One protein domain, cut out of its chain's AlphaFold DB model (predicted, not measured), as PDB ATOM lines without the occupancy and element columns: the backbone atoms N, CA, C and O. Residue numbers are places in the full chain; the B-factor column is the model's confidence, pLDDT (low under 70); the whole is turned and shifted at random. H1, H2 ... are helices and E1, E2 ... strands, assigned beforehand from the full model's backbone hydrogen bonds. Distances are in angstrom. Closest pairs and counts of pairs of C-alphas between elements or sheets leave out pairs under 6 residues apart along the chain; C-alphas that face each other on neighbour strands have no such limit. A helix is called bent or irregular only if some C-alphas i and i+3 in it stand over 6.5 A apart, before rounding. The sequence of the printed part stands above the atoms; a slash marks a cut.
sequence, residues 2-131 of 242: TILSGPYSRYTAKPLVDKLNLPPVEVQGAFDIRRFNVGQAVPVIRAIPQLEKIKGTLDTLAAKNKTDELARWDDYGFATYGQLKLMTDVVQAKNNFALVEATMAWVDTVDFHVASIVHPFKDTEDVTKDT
ATOM      1  N   THR A   2     177.425 194.921 122.449       60.00
ATOM      2  CA  THR A   2     177.022 194.876 121.030       60.00
ATOM      3  C   THR A   2     178.076 194.269 120.094       60.00
ATOM      4  O   THR A   2     177.783 193.972 118.947       60.00
ATOM      5  N   ILE A   3     179.307 194.080 120.585       64.00
ATOM      6  CA  ILE A   3     180.477 193.642 119.799       64.00
ATOM      7  C   ILE A   3     180.396 192.179 119.346       64.00
ATOM      8  O   ILE A   3     180.951 191.838 118.310       64.00
ATOM      9  N   LEU A   4     179.709 191.327 120.113       77.25
ATOM     10  CA  LEU A   4     179.511 189.906 119.793       77.25
ATOM     11  C   LEU A   4     178.056 189.595 119.413       77.25
ATOM     12  O   LEU A   4     177.701 188.441 119.193       77.25
ATOM     13  N   SER A   5     177.201 190.621 119.335       66.94
ATOM     14  CA  SER A   5     175.825 190.476 118.868       66.94
ATOM     15  C   SER A   5     175.761 190.799 117.374       66.94
ATOM     16  O   SER A   5     175.797 191.968 116.997       66.94
ATOM     17  N   GLY A   6     175.648 189.769 116.535       72.50
ATOM     18  CA  GLY A   6     175.579 189.905 115.077       72.50
ATOM     19  C   GLY A   6     176.909 189.593 114.382       72.50
ATOM     20  O   GLY A   6     177.712 188.837 114.930       72.50
ATOM     21  N   PRO A   7     177.133 190.123 113.167       81.81
ATOM     22  CA  PRO A   7     178.352 189.853 112.418       81.81
ATOM     23  C   PRO A   7     179.614 190.375 113.120       81.81
ATOM     24  O   PRO A   7     179.705 191.565 113.413       81.81
ATOM     25  N   TYR A   8     180.597 189.505 113.357       91.06
ATOM     26  CA  TYR A   8     181.909 189.865 113.916       91.06
ATOM     27  C   TYR A   8     183.011 188.979 113.331       91.06
ATOM     28  O   TYR A   8     182.737 187.848 112.948       91.06
ATOM     29  N   SER A   9     184.255 189.458 113.289       93.88
ATOM     30  CA  SER A   9     185.424 188.687 112.828       93.88
ATOM     31  C   SER A   9     186.487 188.580 113.921       93.88
ATOM     32  O   SER A   9     186.446 189.340 114.894       93.88
ATOM     33  N   ARG A  10     187.467 187.673 113.778       95.56
ATOM     34  CA  ARG A  10     188.599 187.631 114.723       95.56
ATOM     35  C   ARG A  10     189.357 188.952 114.685       95.56
ATOM     36  O   ARG A  10     189.576 189.539 115.743       95.56
ATOM     37  N   TYR A  11     189.669 189.444 113.487       93.56
ATOM     38  CA  TYR A  11     190.396 190.697 113.284       93.56
ATOM     39  C   TYR A  11     189.790 191.878 114.064       93.56
ATOM     40  O   TYR A  11     190.500 192.622 114.742       93.56
ATOM     41  N   THR A  12     188.463 192.028 114.024       91.69
ATOM     42  CA  THR A  12     187.770 193.161 114.657       91.69
ATOM     43  C   THR A  12     187.467 192.939 116.138       91.69
ATOM     44  O   THR A  12     187.593 193.865 116.943       91.69
ATOM     45  N   ALA A  13     187.067 191.724 116.522       93.50
ATOM     46  CA  ALA A  13     186.546 191.463 117.859       93.50
ATOM     47  C   ALA A  13     187.620 191.012 118.856       93.50
ATOM     48  O   ALA A  13     187.507 191.328 120.043       93.50
ATOM     49  N   LYS A  14     188.681 190.325 118.409       94.12
ATOM     50  CA  LYS A  14     189.715 189.792 119.308       94.12
ATOM     51  C   LYS A  14     190.374 190.868 120.179       94.12
ATOM     52  O   LYS A  14     190.394 190.673 121.393       94.12
ATOM     53  N   PRO A  15     190.797 192.037 119.656       93.12
ATOM     54  CA  PRO A  15     191.386 193.079 120.499       93.12
ATOM     55  C   PRO A  15     190.434 193.599 121.585       93.12
ATOM     56  O   PRO A  15     190.870 194.021 122.653       93.12
ATOM     57  N   LEU A  16     189.125 193.597 121.318       91.81
ATOM     58  CA  LEU A  16     188.101 194.062 122.256       91.81
ATOM     59  C   LEU A  16     187.825 193.015 123.336       91.81
ATOM     60  O   LEU A  16     187.711 193.363 124.508       91.81
ATOM     61  N   VAL A  17     187.764 191.742 122.945       92.31
ATOM     62  CA  VAL A  17     187.610 190.610 123.864       92.31
ATOM     63  C   VAL A  17     188.841 190.454 124.758       92.31
ATOM     64  O   VAL A  17     188.691 190.254 125.961       92.31
ATOM     65  N   ASP A  18     190.046 190.609 124.211       91.62
ATOM     66  CA  ASP A  18     191.294 190.519 124.975       91.62
ATOM     67  C   ASP A  18     191.395 191.649 126.015       91.62
ATOM     68  O   ASP A  18     191.789 191.410 127.156       91.62
ATOM     69  N   LYS A  19     190.935 192.864 125.676       91.69
ATOM     70  CA  LYS A  19     190.864 194.008 126.608       91.69
ATOM     71  C   LYS A  19     189.941 193.783 127.804       91.69
ATOM     72  O   LYS A  19     190.129 194.447 128.821       91.69
ATOM     73  N   LEU A  20     188.963 192.876 127.712       89.69
ATOM     74  CA  LEU A  20     188.128 192.530 128.866       89.69
ATOM     75  C   LEU A  20     188.951 191.881 129.983       89.69
ATOM     76  O   LEU A  20     188.559 191.979 131.141       89.69
ATOM     77  N   ASN A  21     190.075 191.236 129.639       89.06
ATOM     78  CA  ASN A  21     191.000 190.602 130.577       89.06
ATOM     79  C   ASN A  21     190.289 189.734 131.633       89.06
ATOM     80  O   ASN A  21     190.546 189.838 132.831       89.06
ATOM     81  N   LEU A  22     189.343 188.910 131.176       91.12
ATOM     82  CA  LEU A  22     188.578 188.002 132.026       91.12
ATOM     83  C   LEU A  22     189.195 186.591 131.962       91.12
ATOM     84  O   LEU A  22     188.980 185.895 130.955       91.12
ATOM     85  N   PRO A  23     189.980 186.172 132.976       93.44
ATOM     86  CA  PRO A  23     190.539 184.827 133.048       93.44
ATOM     87  C   PRO A  23     189.448 183.783 133.333       93.44
ATOM     88  O   PRO A  23     188.425 184.116 133.939       93.44
ATOM     89  N   PRO A  24     189.642 182.521 132.916       94.12
ATOM     90  CA  PRO A  24     188.774 181.431 133.340       94.12
ATOM     91  C   PRO A  24     188.928 181.174 134.847       94.12
ATOM     92  O   PRO A  24     190.006 181.369 135.409       94.12
ATOM     93  N   VAL A  25     187.860 180.717 135.496       95.19
ATOM     94  CA  VAL A  25     187.868 180.276 136.896       95.19
ATOM     95  C   VAL A  25     187.033 179.013 137.049       95.19
ATOM     96  O   VAL A  25     185.999 178.849 136.401       95.19
ATOM     97  N   GLU A  26     187.494 178.108 137.904       94.44
ATOM     98  CA  GLU A  26     186.771 176.887 138.219       94.44
ATOM     99  C   GLU A  26     185.807 177.133 139.382       94.44
ATOM    100  O   GLU A  26     186.223 177.536 140.465       94.44
ATOM    101  N   VAL A  27     184.518 176.896 139.147       93.69
ATOM    102  CA  VAL A  27     183.453 177.005 140.145       93.69
ATOM    103  C   VAL A  27     182.968 175.604 140.508       93.69
ATOM    104  O   VAL A  27     182.478 174.864 139.647       93.69
ATOM    105  N   GLN A  28     183.116 175.227 141.775       88.25
ATOM    106  CA  GLN A  28     182.823 173.880 142.275       88.25
ATOM    107  C   GLN A  28     181.381 173.765 142.782       88.25
ATOM    108  O   GLN A  28     180.707 172.759 142.542       88.25
ATOM    109  N   GLY A  29     180.874 174.818 143.428       85.25
ATOM    110  CA  GLY A  29     179.573 174.815 144.099       85.25
ATOM    111  C   GLY A  29     178.351 174.736 143.175       85.25
ATOM    112  O   GLY A  29     178.410 174.976 141.961       85.25
ATOM    113  N   ALA A  30     177.205 174.410 143.782       89.50
ATOM    114  CA  ALA A  30     175.901 174.753 143.225       89.50
ATOM    115  C   ALA A  30     175.666 176.264 143.378       89.50
ATOM    116  O   ALA A  30     176.285 176.906 144.227       89.50
ATOM    117  N   PHE A  31     174.783 176.823 142.557       95.00
ATOM    118  CA  PHE A  31     174.416 178.228 142.675       95.00
ATOM    119  C   PHE A  31     173.079 178.394 143.394       95.00
ATOM    120  O   PHE A  31     172.172 177.572 143.257       95.00
ATOM    121  N   ASP A  32     172.948 179.519 144.084       96.31
ATOM    122  CA  ASP A  32     171.693 180.020 144.625       96.31
ATOM    123  C   ASP A  32     171.122 181.123 143.732       96.31
ATOM    124  O   ASP A  32     171.863 181.910 143.137       96.31
ATOM    125  N   ILE A  33     169.795 181.257 143.727       97.00
ATOM    126  CA  ILE A  33     169.117 182.432 143.170       97.00
ATOM    127  C   ILE A  33     168.850 183.417 144.310       97.00
ATOM    128  O   ILE A  33     168.286 183.048 145.343       97.00
ATOM    129  N   ARG A  34     169.268 184.671 144.138       95.50
ATOM    130  CA  ARG A  34     169.134 185.734 145.138       95.50
ATOM    131  C   ARG A  34     168.543 186.989 144.508       95.50
ATOM    132  O   ARG A  34     168.963 187.414 143.438       95.50
ATOM    133  N   ARG A  35     167.621 187.645 145.211       94.25
ATOM    134  CA  ARG A  35     167.177 188.996 144.845       94.25
ATOM    135  C   ARG A  35     168.279 190.016 145.117       94.25
ATOM    136  O   ARG A  35     169.132 189.800 145.978       94.25
ATOM    137  N   PHE A  36     168.217 191.142 144.418       92.44
ATOM    138  CA  PHE A  36     169.014 192.310 144.772       92.44
ATOM    139  C   PHE A  36     168.637 192.809 146.167       92.44
ATOM    140  O   PHE A  36     167.455 192.965 146.482       92.44
ATOM    141  N   ASN A  37     169.646 193.103 146.983       90.00
ATOM    142  CA  ASN A  37     169.437 193.853 148.213       90.00
ATOM    143  C   ASN A  37     169.223 195.340 147.894       90.00
ATOM    144  O   ASN A  37     169.744 195.860 146.903       90.00
ATOM    145  N   VAL A  38     168.480 196.047 148.749       87.38
ATOM    146  CA  VAL A  38     168.260 197.494 148.595       87.38
ATOM    147  C   VAL A  38     169.609 198.219 148.624       87.38
ATOM    148  O   VAL A  38     170.386 198.056 149.562       87.38
ATOM    149  N   GLY A  39     169.896 198.998 147.577       87.19
ATOM    150  CA  GLY A  39     171.160 199.728 147.425       87.19
ATOM    151  C   GLY A  39     172.353 198.883 146.957       87.19
ATOM    152  O   GLY A  39     173.457 199.413 146.852       87.19
ATOM    153  N   GLN A  40     172.167 197.593 146.653       87.88
ATOM    154  CA  GLN A  40     173.234 196.752 146.111       87.88
ATOM    155  C   GLN A  40     173.619 197.203 144.697       87.88
ATOM    156  O   GLN A  40     172.784 197.247 143.794       87.88
ATOM    157  N   ALA A  41     174.907 197.482 144.491       91.19
ATOM    158  CA  ALA A  41     175.451 197.738 143.163       91.19
ATOM    159  C   ALA A  41     175.409 196.475 142.286       91.19
ATOM    160  O   ALA A  41     175.509 195.347 142.780       91.19
ATOM    161  N   VAL A  42     175.317 196.662 140.966       91.12
ATOM    162  CA  VAL A  42     175.430 195.555 140.007       91.12
ATOM    163  C   VAL A  42     176.793 194.868 140.194       91.12
ATOM    164  O   VAL A  42     177.808 195.570 140.233       91.12
ATOM    165  N   PRO A  43     176.848 193.525 140.316       93.00
ATOM    166  CA  PRO A  43     178.111 192.803 140.455       93.00
ATOM    167  C   PRO A  43     179.087 193.142 139.325       93.00
ATOM    168  O   PRO A  43     178.669 193.387 138.198       93.00
ATOM    169  N   VAL A  44     180.392 193.132 139.592       92.00
ATOM    170  CA  VAL A  44     181.419 193.346 138.560       92.00
ATOM    171  C   VAL A  44     182.032 192.005 138.186       92.00
ATOM    172  O   VAL A  44     182.510 191.283 139.058       92.00
ATOM    173  N   ILE A  45     182.044 191.686 136.891       91.50
ATOM    174  CA  ILE A  45     182.667 190.462 136.377       91.50
ATOM    175  C   ILE A  45     184.189 190.605 136.448       91.50
ATOM    176  O   ILE A  45     184.736 191.582 135.939       91.50
ATOM    177  N   ARG A  46     184.866 189.627 137.057       91.25
ATOM    178  CA  ARG A  46     186.339 189.594 137.172       91.25
ATOM    179  C   ARG A  46     186.980 188.351 136.563       91.25
ATOM    180  O   ARG A  46     188.159 188.387 136.251       91.25
ATOM    181  N   ALA A  47     186.216 187.278 136.398       94.69
ATOM    182  CA  ALA A  47     186.641 186.015 135.809       94.69
ATOM    183  C   ALA A  47     185.426 185.343 135.152       94.69
ATOM    184  O   ALA A  47     184.300 185.800 135.349       94.69
ATOM    185  N   ILE A  48     185.634 184.292 134.363       96.06
ATOM    186  CA  ILE A  48     184.558 183.561 133.682       96.06
ATOM    187  C   ILE A  48     184.505 182.118 134.199       96.06
ATOM    188  O   ILE A  48     185.494 181.402 134.028       96.06
ATOM    189  N   PRO A  49     183.386 181.677 134.808       95.94
ATOM    190  CA  PRO A  49     183.179 180.277 135.182       95.94
ATOM    191  C   PRO A  49     183.202 179.321 133.981       95.94
ATOM    192  O   PRO A  49     183.140 179.745 132.826       95.94
ATOM    193  N   GLN A  50     183.212 178.014 134.239       94.69
ATOM    194  CA  GLN A  50     183.109 177.002 133.181       94.69
ATOM    195  C   GLN A  50     181.803 177.165 132.387       94.69
ATOM    196  O   GLN A  50     180.740 177.449 132.952       94.69
ATOM    197  N   LEU A  51     181.865 176.963 131.067       94.19
ATOM    198  CA  LEU A  51     180.747 177.227 130.160       94.19
ATOM    199  C   LEU A  51     179.500 176.406 130.516       94.19
ATOM    200  O   LEU A  51     178.381 176.910 130.432       94.19
ATOM    201  N   GLU A  52     179.686 175.164 130.954       94.25
ATOM    202  CA  GLU A  52     178.614 174.265 131.383       94.25
ATOM    203  C   GLU A  52     177.872 174.827 132.600       94.25
ATOM    204  O   GLU A  52     176.640 174.819 132.638       94.25
ATOM    205  N   LYS A  53     178.609 175.380 133.574       94.75
ATOM    206  CA  LYS A  53     178.033 176.008 134.772       94.75
ATOM    207  C   LYS A  53     177.233 177.254 134.401       94.75
ATOM    208  O   LYS A  53     176.128 177.444 134.912       94.75
ATOM    209  N   ILE A  54     177.755 178.075 133.489       96.38
ATOM    210  CA  ILE A  54     177.069 179.279 133.001       96.38
ATOM    211  C   ILE A  54     175.766 178.897 132.289       96.38
ATOM    212  O   ILE A  54     174.711 179.431 132.633       96.38
ATOM    213  N   LYS A  55     175.815 177.945 131.345       95.75
ATOM    214  CA  LYS A  55     174.641 177.490 130.582       95.75
ATOM    215  C   LYS A  55     173.572 176.873 131.482       95.75
ATOM    216  O   LYS A  55     172.435 177.329 131.458       95.75
ATOM    217  N   GLY A  56     173.947 175.944 132.366       95.75
ATOM    218  CA  GLY A  56     172.998 175.336 133.306       95.75
ATOM    219  C   GLY A  56     172.333 176.357 134.240       95.75
ATOM    220  O   GLY A  56     171.157 176.226 134.593       95.75
ATOM    221  N   THR A  57     173.053 177.423 134.597       96.69
ATOM    222  CA  THR A  57     172.509 178.527 135.400       96.69
ATOM    223  C   THR A  57     171.530 179.383 134.603       96.69
ATOM    224  O   THR A  57     170.440 179.678 135.094       96.69
ATOM    225  N   LEU A  58     171.883 179.750 133.367       97.62
ATOM    226  CA  LEU A  58     170.996 180.472 132.450       97.62
ATOM    227  C   LEU A  58     169.683 179.711 132.228       97.62
ATOM    228  O   LEU A  58     168.613 180.311 132.350       97.62
ATOM    229  N   ASP A  59     169.768 178.406 131.968       97.38
ATOM    230  CA  ASP A  59     168.607 177.540 131.743       97.38
ATOM    231  C   ASP A  59     167.704 177.490 132.978       97.38
ATOM    232  O   ASP A  59     166.488 177.659 132.885       97.38
ATOM    233  N   THR A  60     168.296 177.347 134.166       97.56
ATOM    234  CA  THR A  60     167.544 177.303 135.426       97.56
ATOM    235  C   THR A  60     166.861 178.638 135.746       97.56
ATOM    236  O   THR A  60     165.703 178.649 136.172       97.56
ATOM    237  N   LEU A  61     167.549 179.770 135.551       97.06
ATOM    238  CA  LEU A  61     166.965 181.102 135.756       97.06
ATOM    239  C   LEU A  61     165.808 181.353 134.783       97.06
ATOM    240  O   LEU A  61     164.768 181.868 135.194       97.06
ATOM    241  N   ALA A  62     165.963 180.956 133.517       96.56
ATOM    242  CA  ALA A  62     164.915 181.074 132.510       96.56
ATOM    243  C   ALA A  62     163.700 180.196 132.851       96.56
ATOM    244  O   ALA A  62     162.576 180.693 132.874       96.56
ATOM    245  N   ALA A  63     163.919 178.925 133.207       97.19
ATOM    246  CA  ALA A  63     162.852 177.989 133.560       97.19
ATOM    247  C   ALA A  63     162.039 178.434 134.788       97.19
ATOM    248  O   ALA A  63     160.838 178.183 134.866       97.19
ATOM    249  N   LYS A  64     162.676 179.122 135.742       97.19
ATOM    250  CA  LYS A  64     162.016 179.664 136.942       97.19
ATOM    251  C   LYS A  64     161.458 181.081 136.756       97.19
ATOM    252  O   LYS A  64     160.920 181.635 137.712       97.19
ATOM    253  N   ASN A  65     161.593 181.665 135.562       96.19
ATOM    254  CA  ASN A  65     161.239 183.053 135.257       96.19
ATOM    255  C   ASN A  65     161.898 184.065 136.224       96.19
ATOM    256  O   ASN A  65     161.237 184.948 136.767       96.19
ATOM    257  N   LYS A  66     163.201 183.879 136.485       96.56
ATOM    258  CA  LYS A  66     164.038 184.651 137.428       96.56
ATOM    259  C   LYS A  66     165.174 185.402 136.733       96.56
ATOM    260  O   LYS A  66     166.283 185.492 137.250       96.56
ATOM    261  N   THR A  67     164.936 185.901 135.524       94.69
ATOM    262  CA  THR A  67     165.968 186.576 134.715       94.69
ATOM    263  C   THR A  67     166.368 187.953 135.262       94.69
ATOM    264  O   THR A  67     167.393 188.498 134.852       94.69
ATOM    265  N   ASP A  68     165.593 188.493 136.201       94.25
ATOM    266  CA  ASP A  68     165.826 189.726 136.955       94.25
ATOM    267  C   ASP A  68     166.550 189.506 138.301       94.25
ATOM    268  O   ASP A  68     166.952 190.473 138.949       94.25
ATOM    269  N   GLU A  69     166.760 188.252 138.720       95.88
ATOM    270  CA  GLU A  69     167.479 187.899 139.951       95.88
ATOM    271  C   GLU A  69     168.973 187.585 139.686       95.88
ATOM    272  O   GLU A  69     169.453 187.528 138.548       95.88
ATOM    273  N   LEU A  70     169.746 187.428 140.764       96.50
ATOM    274  CA  LEU A  70     171.179 187.137 140.747       96.50
ATOM    275  C   LEU A  70     171.435 185.640 140.923       96.50
ATOM    276  O   LEU A  70     170.891 185.021 141.837       96.50
ATOM    277  N   ALA A  71     172.344 185.083 140.126       96.88
ATOM    278  CA  ALA A  71     172.995 183.818 140.449       96.88
ATOM    279  C   ALA A  71     174.144 184.079 141.425       96.88
ATOM    280  O   ALA A  71     174.919 185.015 141.220       96.88
ATOM    281  N   ARG A  72     174.263 183.263 142.473       95.62
ATOM    282  CA  ARG A  72     175.353 183.322 143.451       95.62
ATOM    283  C   ARG A  72     176.026 181.962 143.564       95.62
ATOM    284  O   ARG A  72     175.347 180.997 143.887       95.62
ATOM    285  N   TRP A  73     177.344 181.918 143.432       95.88
ATOM    286  CA  TRP A  73     178.162 180.811 143.932       95.88
ATOM    287  C   TRP A  73     179.053 181.316 145.064       95.88
ATOM    288  O   TRP A  73     179.488 182.468 145.031       95.88
ATOM    289  N   ASP A  74     179.336 180.487 146.062       91.94
ATOM    290  CA  ASP A  74     180.122 180.923 147.225       91.94
ATOM    291  C   ASP A  74     181.601 181.181 146.898       91.94
ATOM    292  O   ASP A  74     182.212 182.073 147.482       91.94
ATOM    293  N   ASP A  75     182.151 180.462 145.922       91.88
ATOM    294  CA  ASP A  75     183.534 180.541 145.438       91.88
ATOM    295  C   ASP A  75     183.738 181.529 144.269       91.88
ATOM    296  O   ASP A  75     184.871 181.769 143.857       91.88
ATOM    297  N   TYR A  76     182.668 182.151 143.760       93.56
ATOM    298  CA  TYR A  76     182.726 183.125 142.656       93.56
ATOM    299  C   TYR A  76     182.069 184.473 142.987       93.56
ATOM    300  O   TYR A  76     182.530 185.530 142.553       93.56
ATOM    301  N   GLY A  77     180.985 184.457 143.759       93.62
ATOM    302  CA  GLY A  77     180.139 185.613 144.024       93.62
ATOM    303  C   GLY A  77     178.914 185.664 143.114       93.62
ATOM    304  O   GLY A  77     178.329 184.635 142.773       93.62
ATOM    305  N   PHE A  78     178.485 186.879 142.764       95.00
ATOM    306  CA  PHE A  78     177.210 187.128 142.089       95.00
ATOM    307  C   PHE A  78     177.373 187.425 140.594       95.00
ATOM    308  O   PHE A  78     178.304 188.122 140.193       95.00
ATOM    309  N   ALA A  79     176.406 186.990 139.788       96.31
ATOM    310  CA  ALA A  79     176.268 187.374 138.387       96.31
ATOM    311  C   ALA A  79     174.796 187.602 138.020       96.31
ATOM    312  O   ALA A  79     173.907 186.877 138.469       96.31
ATOM    313  N   THR A  80     174.535 188.599 137.175       96.75
ATOM    314  CA  THR A  80     173.206 188.796 136.577       96.75
ATOM    315  C   THR A  80     172.999 187.874 135.375       96.75
ATOM    316  O   THR A  80     173.956 187.434 134.734       96.75
ATOM    317  N   TYR A  81     171.744 187.651 134.983       95.81
ATOM    318  CA  TYR A  81     171.418 186.905 133.763       95.81
ATOM    319  C   TYR A  81     172.095 187.489 132.503       95.81
ATOM    320  O   TYR A  81     172.660 186.760 131.687       95.81
ATOM    321  N   GLY A  82     172.107 188.820 132.361       94.56
ATOM    322  CA  GLY A  82     172.775 189.496 131.241       94.56
ATOM    323  C   GLY A  82     174.300 189.338 131.254       94.56
ATOM    324  O   GLY A  82     174.919 189.212 130.200       94.56
ATOM    325  N   GLN A  83     174.906 189.294 132.441       94.81
ATOM    326  CA  GLN A  83     176.334 189.031 132.608       94.81
ATOM    327  C   GLN A  83     176.703 187.597 132.229       94.81
ATOM    328  O   GLN A  83     177.693 187.397 131.533       94.81
ATOM    329  N   LEU A  84     175.886 186.616 132.612       96.00
ATOM    330  CA  LEU A  84     176.072 185.215 132.226       96.00
ATOM    331  C   LEU A  84     175.969 185.018 130.704       96.00
ATOM    332  O   LEU A  84     176.772 184.289 130.120       96.00
ATOM    333  N   LYS A  85     175.042 185.721 130.035       94.00
ATOM    334  CA  LYS A  85     174.990 185.756 128.562       94.00
ATOM    335  C   LYS A  85     176.268 186.335 127.963       94.00
ATOM    336  O   LYS A  85     176.870 185.709 127.103       94.00
ATOM    337  N   LEU A  86     176.732 187.475 128.477       91.88
ATOM    338  CA  LEU A  86     177.968 188.092 127.998       91.88
ATOM    339  C   LEU A  86     179.179 187.160 128.145       91.88
ATOM    340  O   LEU A  86     179.980 187.045 127.223       91.88
ATOM    341  N   MET A  87     179.321 186.493 129.290       94.50
ATOM    342  CA  MET A  87     180.398 185.521 129.501       94.50
ATOM    343  C   MET A  87     180.318 184.360 128.504       94.50
ATOM    344  O   MET A  87     181.349 183.948 127.979       94.50
ATOM    345  N   THR A  88     179.106 183.870 128.218       93.56
ATOM    346  CA  THR A  88     178.863 182.830 127.206       93.56
ATOM    347  C   THR A  88     179.361 183.282 125.835       93.56
ATOM    348  O   THR A  88     180.155 182.575 125.214       93.56
ATOM    349  N   ASP A  89     178.970 184.486 125.406       90.88
ATOM    350  CA  ASP A  89     179.385 185.059 124.122       90.88
ATOM    351  C   ASP A  89     180.913 185.211 124.050       90.88
ATOM    352  O   ASP A  89     181.531 184.855 123.049       90.88
ATOM    353  N   VAL A  90     181.547 185.689 125.129       92.50
ATOM    354  CA  VAL A  90     183.006 185.861 125.209       92.50
ATOM    355  C   VAL A  90     183.743 184.527 125.098       92.50
ATOM    356  O   VAL A  90     184.725 184.440 124.359       92.50
ATOM    357  N   VAL A  91     183.297 183.488 125.811       92.69
ATOM    358  CA  VAL A  91     183.913 182.152 125.733       92.69
ATOM    359  C   VAL A  91     183.770 181.583 124.326       92.69
ATOM    360  O   VAL A  91     184.749 181.107 123.755       92.69
ATOM    361  N   GLN A  92     182.579 181.682 123.734       91.06
ATOM    362  CA  GLN A  92     182.343 181.181 122.385       91.06
ATOM    363  C   GLN A  92     183.169 181.939 121.335       91.06
ATOM    364  O   GLN A  92     183.768 181.312 120.464       91.06
ATOM    365  N   ALA A  93     183.288 183.264 121.455       92.50
ATOM    366  CA  ALA A  93     184.141 184.065 120.581       92.50
ATOM    367  C   ALA A  93     185.620 183.671 120.703       92.50
ATOM    368  O   ALA A  93     186.278 183.484 119.684       92.50
ATOM    369  N   LYS A  94     186.137 183.467 121.925       93.25
ATOM    370  CA  LYS A  94     187.514 182.985 122.144       93.25
ATOM    371  C   LYS A  94     187.762 181.629 121.478       93.25
ATOM    372  O   LYS A  94     188.787 181.466 120.819       93.25
ATOM    373  N   ASN A  95     186.818 180.695 121.590       92.62
ATOM    374  CA  ASN A  95     186.908 179.398 120.914       92.62
ATOM    375  C   ASN A  95     186.935 179.566 119.387       92.62
ATOM    376  O   ASN A  95     187.779 178.979 118.716       92.62
ATOM    377  N   ASN A  96     186.072 180.425 118.841       93.69
ATOM    378  CA  ASN A  96     186.049 180.713 117.407       93.69
ATOM    379  C   ASN A  96     187.349 181.378 116.927       93.69
ATOM    380  O   ASN A  96     187.840 181.055 115.850       93.69
ATOM    381  N   PHE A  97     187.951 182.267 117.723       95.44
ATOM    382  CA  PHE A  97     189.246 182.871 117.399       95.44
ATOM    383  C   PHE A  97     190.362 181.831 117.333       95.44
ATOM    384  O   PHE A  97     191.178 181.889 116.417       95.44
ATOM    385  N   ALA A  98     190.370 180.865 118.254       94.94
ATOM    386  CA  ALA A  98     191.325 179.762 118.223       94.94
ATOM    387  C   ALA A  98     191.149 178.894 116.965       94.94
ATOM    388  O   ALA A  98     192.138 178.478 116.363       94.94
ATOM    389  N   LEU A  99     189.906 178.670 116.515       94.94
ATOM    390  CA  LEU A  99     189.647 177.981 115.247       94.94
ATOM    391  C   LEU A  99     190.213 178.759 114.054       94.94
ATOM    392  O   LEU A  99     190.889 178.159 113.225       94.94
ATOM    393  N   VAL A 100     189.992 180.076 113.994       96.50
ATOM    394  CA  VAL A 100     190.540 180.955 112.943       96.50
ATOM    395  C   VAL A 100     192.070 180.909 112.923       96.50
ATOM    396  O   VAL A 100     192.663 180.749 111.859       96.50
ATOM    397  N   GLU A 101     192.718 181.006 114.086       96.44
ATOM    398  CA  GLU A 101     194.181 180.931 114.205       96.44
ATOM    399  C   GLU A 101     194.724 179.584 113.722       96.44
ATOM    400  O   GLU A 101     195.653 179.552 112.915       96.44
ATOM    401  N   ALA A 102     194.102 178.479 114.139       95.56
ATOM    402  CA  ALA A 102     194.469 177.147 113.676       95.56
ATOM    403  C   ALA A 102     194.241 176.972 112.162       95.56
ATOM    404  O   ALA A 102     195.058 176.355 111.485       95.56
ATOM    405  N   THR A 103     193.183 177.560 111.597       95.88
ATOM    406  CA  THR A 103     192.942 177.543 110.146       95.88
ATOM    407  C   THR A 103     193.976 178.355 109.379       95.88
ATOM    408  O   THR A 103     194.485 177.870 108.373       95.88
ATOM    409  N   MET A 104     194.356 179.543 109.850       96.25
ATOM    410  CA  MET A 104     195.436 180.311 109.224       96.25
ATOM    411  C   MET A 104     196.780 179.578 109.291       96.25
ATOM    412  O   MET A 104     197.517 179.596 108.308       96.25
ATOM    413  N   ALA A 105     197.079 178.915 110.412       96.06
ATOM    414  CA  ALA A 105     198.278 178.090 110.549       96.06
ATOM    415  C   ALA A 105     198.260 176.896 109.583       96.06
ATOM    416  O   ALA A 105     199.277 176.586 108.973       96.06
ATOM    417  N   TRP A 106     197.104 176.257 109.383       95.56
ATOM    418  CA  TRP A 106     196.948 175.203 108.381       95.56
ATOM    419  C   TRP A 106     197.125 175.715 106.943       95.56
ATOM    420  O   TRP A 106     197.776 175.058 106.139       95.56
ATOM    421  N   VAL A 107     196.626 176.910 106.606       93.88
ATOM    422  CA  VAL A 107     196.866 177.508 105.275       93.88
ATOM    423  C   VAL A 107     198.367 177.681 104.997       93.88
ATOM    424  O   VAL A 107     198.812 177.545 103.854       93.88
ATOM    425  N   ASP A 108     199.183 177.926 106.024       93.56
ATOM    426  CA  ASP A 108     200.635 177.983 105.846       93.56
ATOM    427  C   ASP A 108     201.227 176.616 105.461       93.56
ATOM    428  O   ASP A 108     202.173 176.582 104.672       93.56
ATOM    429  N   THR A 109     200.645 175.500 105.919       93.00
ATOM    430  CA  THR A 109     201.165 174.142 105.671       93.00
ATOM    431  C   THR A 109     200.728 173.519 104.348       93.00
ATOM    432  O   THR A 109     201.411 172.617 103.872       93.00
ATOM    433  N   VAL A 110     199.628 173.968 103.733       89.31
ATOM    434  CA  VAL A 110     199.145 173.369 102.472       89.31
ATOM    435  C   VAL A 110     200.053 173.713 101.292       89.31
ATOM    436  O   VAL A 110     200.417 174.870 101.104       89.31
ATOM    437  N   ASP A 111     200.396 172.748 100.444       86.12
ATOM    438  CA  ASP A 111     201.144 173.042  99.219       86.12
ATOM    439  C   ASP A 111     200.231 173.719  98.188       86.12
ATOM    440  O   ASP A 111     199.240 173.150  97.730       86.12
ATOM    441  N   PHE A 112     200.555 174.964  97.826       80.44
ATOM    442  CA  PHE A 112     199.777 175.762  96.876       80.44
ATOM    443  C   PHE A 112     200.527 175.861  95.545       80.44
ATOM    444  O   PHE A 112     201.357 176.747  95.333       80.44
ATOM    445  N   HIS A 113     200.265 174.918  94.641       81.75
ATOM    446  CA  HIS A 113     200.886 174.888  93.317       81.75
ATOM    447  C   HIS A 113     200.096 175.746  92.321       81.75
ATOM    448  O   HIS A 113     199.328 175.224  91.518       81.75
ATOM    449  N   VAL A 114     200.315 177.067  92.345       77.75
ATOM    450  CA  VAL A 114     199.653 178.033  91.434       77.75
ATOM    451  C   VAL A 114     199.781 177.616  89.968       77.75
ATOM    452  O   VAL A 114     198.814 177.645  89.217       77.75
ATOM    453  N   ALA A 115     200.965 177.142  89.571       81.00
ATOM    454  CA  ALA A 115     201.237 176.687  88.206       81.00
ATOM    455  C   ALA A 115     200.399 175.467  87.770       81.00
ATOM    456  O   ALA A 115     200.365 175.140  86.586       81.00
ATOM    457  N   SER A 116     199.749 174.778  88.711       85.00
ATOM    458  CA  SER A 116     198.864 173.639  88.454       85.00
ATOM    459  C   SER A 116     197.388 174.034  88.349       85.00
ATOM    460  O   SER A 116     196.556 173.166  88.083       85.00
ATOM    461  N   ILE A 117     197.044 175.311  88.540       82.88
ATOM    462  CA  ILE A 117     195.681 175.802  88.345       82.88
ATOM    463  C   ILE A 117     195.361 175.781  86.847       82.88
ATOM    464  O   ILE A 117     196.069 176.349  86.017       82.88
ATOM    465  N   VAL A 118     194.272 175.099  86.495       85.44
ATOM    466  CA  VAL A 118     193.806 174.926  85.115       85.44
ATOM    467  C   VAL A 118     192.389 175.467  84.955       85.44
ATOM    468  O   VAL A 118     191.648 175.612  85.927       85.44
ATOM    469  N   HIS A 119     191.980 175.743  83.713       78.94
ATOM    470  CA  HIS A 119     190.590 176.098  83.423       78.94
ATOM    471  C   HIS A 119     189.613 175.016  83.939       78.94
ATOM    472  O   HIS A 119     189.910 173.827  83.816       78.94
ATOM    473  N   PRO A 120     188.439 175.400  84.478       75.38
ATOM    474  CA  PRO A 120     187.892 176.761  84.528       75.38
ATOM    475  C   PRO A 120     188.415 177.632  85.684       75.38
ATOM    476  O   PRO A 120     188.189 178.830  85.643       75.38
ATOM    477  N   PHE A 121     189.160 177.075  86.641       81.06
ATOM    478  CA  PHE A 121     189.540 177.716  87.914       81.06
ATOM    479  C   PHE A 121     190.686 178.731  87.821       81.06
ATOM    480  O   PHE A 121     191.287 179.110  88.827       81.06
ATOM    481  N   LYS A 122     191.027 179.155  86.603       83.75
ATOM    482  CA  LYS A 122     192.139 180.074  86.345       83.75
ATOM    483  C   LYS A 122     191.889 181.472  86.919       83.75
ATOM    484  O   LYS A 122     192.828 182.190  87.214       83.75
ATOM    485  N   ASP A 123     190.630 181.813  87.158       82.12
ATOM    486  CA  ASP A 123     190.204 183.005  87.893       82.12
ATOM    487  C   ASP A 123     190.727 183.068  89.339       82.12
ATOM    488  O   ASP A 123     190.691 184.131  89.956       82.12
ATOM    489  N   THR A 124     191.246 181.959  89.876       82.44
ATOM    490  CA  THR A 124     191.847 181.897  91.217       82.44
ATOM    491  C   THR A 124     193.378 181.915  91.215       82.44
ATOM    492  O   THR A 124     193.976 181.835  92.286       82.44
ATOM    493  N   GLU A 125     194.031 182.048  90.051       84.62
ATOM    494  CA  GLU A 125     195.496 181.942  89.940       84.62
ATOM    495  C   GLU A 125     196.255 183.022  90.725       84.62
ATOM    496  O   GLU A 125     197.313 182.750  91.291       84.62
ATOM    497  N   ASP A 126     195.668 184.214  90.846       85.50
ATOM    498  CA  ASP A 126     196.244 185.341  91.587       85.50
ATOM    499  C   ASP A 126     195.923 185.312  93.095       85.50
ATOM    500  O   ASP A 126     196.368 186.176  93.859       85.50
ATOM    501  N   VAL A 127     195.133 184.338  93.562       87.06
ATOM    502  CA  VAL A 127     194.766 184.239  94.978       87.06
ATOM    503  C   VAL A 127     195.920 183.616  95.756       87.06
ATOM    504  O   VAL A 127     196.222 182.431  95.647       87.06
ATOM    505  N   THR A 128     196.575 184.430  96.579       89.50
ATOM    506  CA  THR A 128     197.710 183.991  97.399       89.50
ATOM    507  C   THR A 128     197.261 183.349  98.716       89.50
ATOM    508  O   THR A 128     196.151 183.584  99.204       89.50
ATOM    509  N   LYS A 129     198.165 182.602  99.368       91.19
ATOM    510  CA  LYS A 129     197.965 182.147 100.756       91.19
ATOM    511  C   LYS A 129     197.668 183.307 101.709       91.19
ATOM    512  O   LYS A 129     196.788 183.180 102.557       91.19
ATOM    513  N   ASP A 130     198.344 184.442 101.545       93.12
ATOM    514  CA  ASP A 130     198.105 185.627 102.373       93.12
ATOM    515  C   ASP A 130     196.700 186.193 102.151       93.12
ATOM    516  O   ASP A 130     196.024 186.551 103.116       93.12
ATOM    517  N   THR A 131     196.206 186.182 100.909       93.00
ATOM    518  CA  THR A 131     194.813 186.528 100.590       93.00
ATOM    519  C   THR A 131     193.841 185.586 101.303       93.00
ATOM    520  O   THR A 131     192.879 186.042 101.923       93.00
TER     521      THR A 131
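AT A GLANCE: This is residues 2 to 131 of the 242 residues of an uncharacterized protein of Phytophthora parasitica P10297 (UniProt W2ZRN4). One long helix, H3, is the stem of this domain, with a small head at its first end and a loose tail at its last. In the head, H2 covers one face of a three-stranded sheet and packs on the first turns of H3; H1 packs on H3 farther along, at residues 90 to 100, and the tail with the short H4 folds back toward the end of H3. The printed part has 130 residues, with four named helices and three named strands in the order H1 E1 H2 E2 E3 H3 H4, the class is mostly helix, and the sheet, E1 - E2 - E3, is antiparallel throughout. It is only just extended, close to loose, with a radius of gyration of the C-alphas of 21.5 A and spans of 71 by 25 by 24 A.

IN THESE COORDINATES: Find C-alpha 10 at (188.599, 187.631, 114.723); here H1 begins and runs to residue 19, only just irregular, with C-alphas 12 and 15 at 6.9 A. Go on to E1, residues 32 to 34, and then to H2, residues 51 to 63, 18.2 A long. E2, residues 70 to 73, and E3, residues 77 to 80, follow. H3 starts at C-alpha 81, (171.418, 186.905, 133.763), and runs 42.9 A to C-alpha 109 at (201.165, 174.142, 105.671). Last comes H4, residues 121 to 124.

HOW THE PARTS SIT: Look first at the sheet: E1 and E2 are antiparallel, with N 32 and O 72 at 2.8 A. E2 and E3 form a hairpin, with N 71 and O 79 at 2.9 A. H2 is on the sheet at a height of 10.4 A and lies over E2; on the local plane it runs slantwise to the strands, at 41 degrees to E2. H3 only grazes the sheet, with residues 81 to 87. With residues 81 to 91 alone H3 touches H2, opposite ways at a steep tilt of 36 degrees, only just steep; the closest C-alphas, of Ile 54 and Leu 84, are 6.1 A apart. With residues 90 to 100 alone H3 touches H1, opposite ways at a steep tilt of 50 degrees; the closest C-alphas, of Arg 10 and Phe 97, are 5.5 A apart. H3 and H4 are apart. Every O i to N i+4 pair is within hydrogen-bond range in H2, 4 of 6 in H1 and 24 of 25 in H3, while H4 is too short for such a pair.

THE WHOLE: The two farthest C-alphas, of Val 38 and His 119, are 72.1 A apart. The printed part has no cut; the links H1 to E1, E1 to H2 and H3 to H4 are long. The mean pLDDT of the printed part is 91.2, and residues 2, 3 and 5 are under 70.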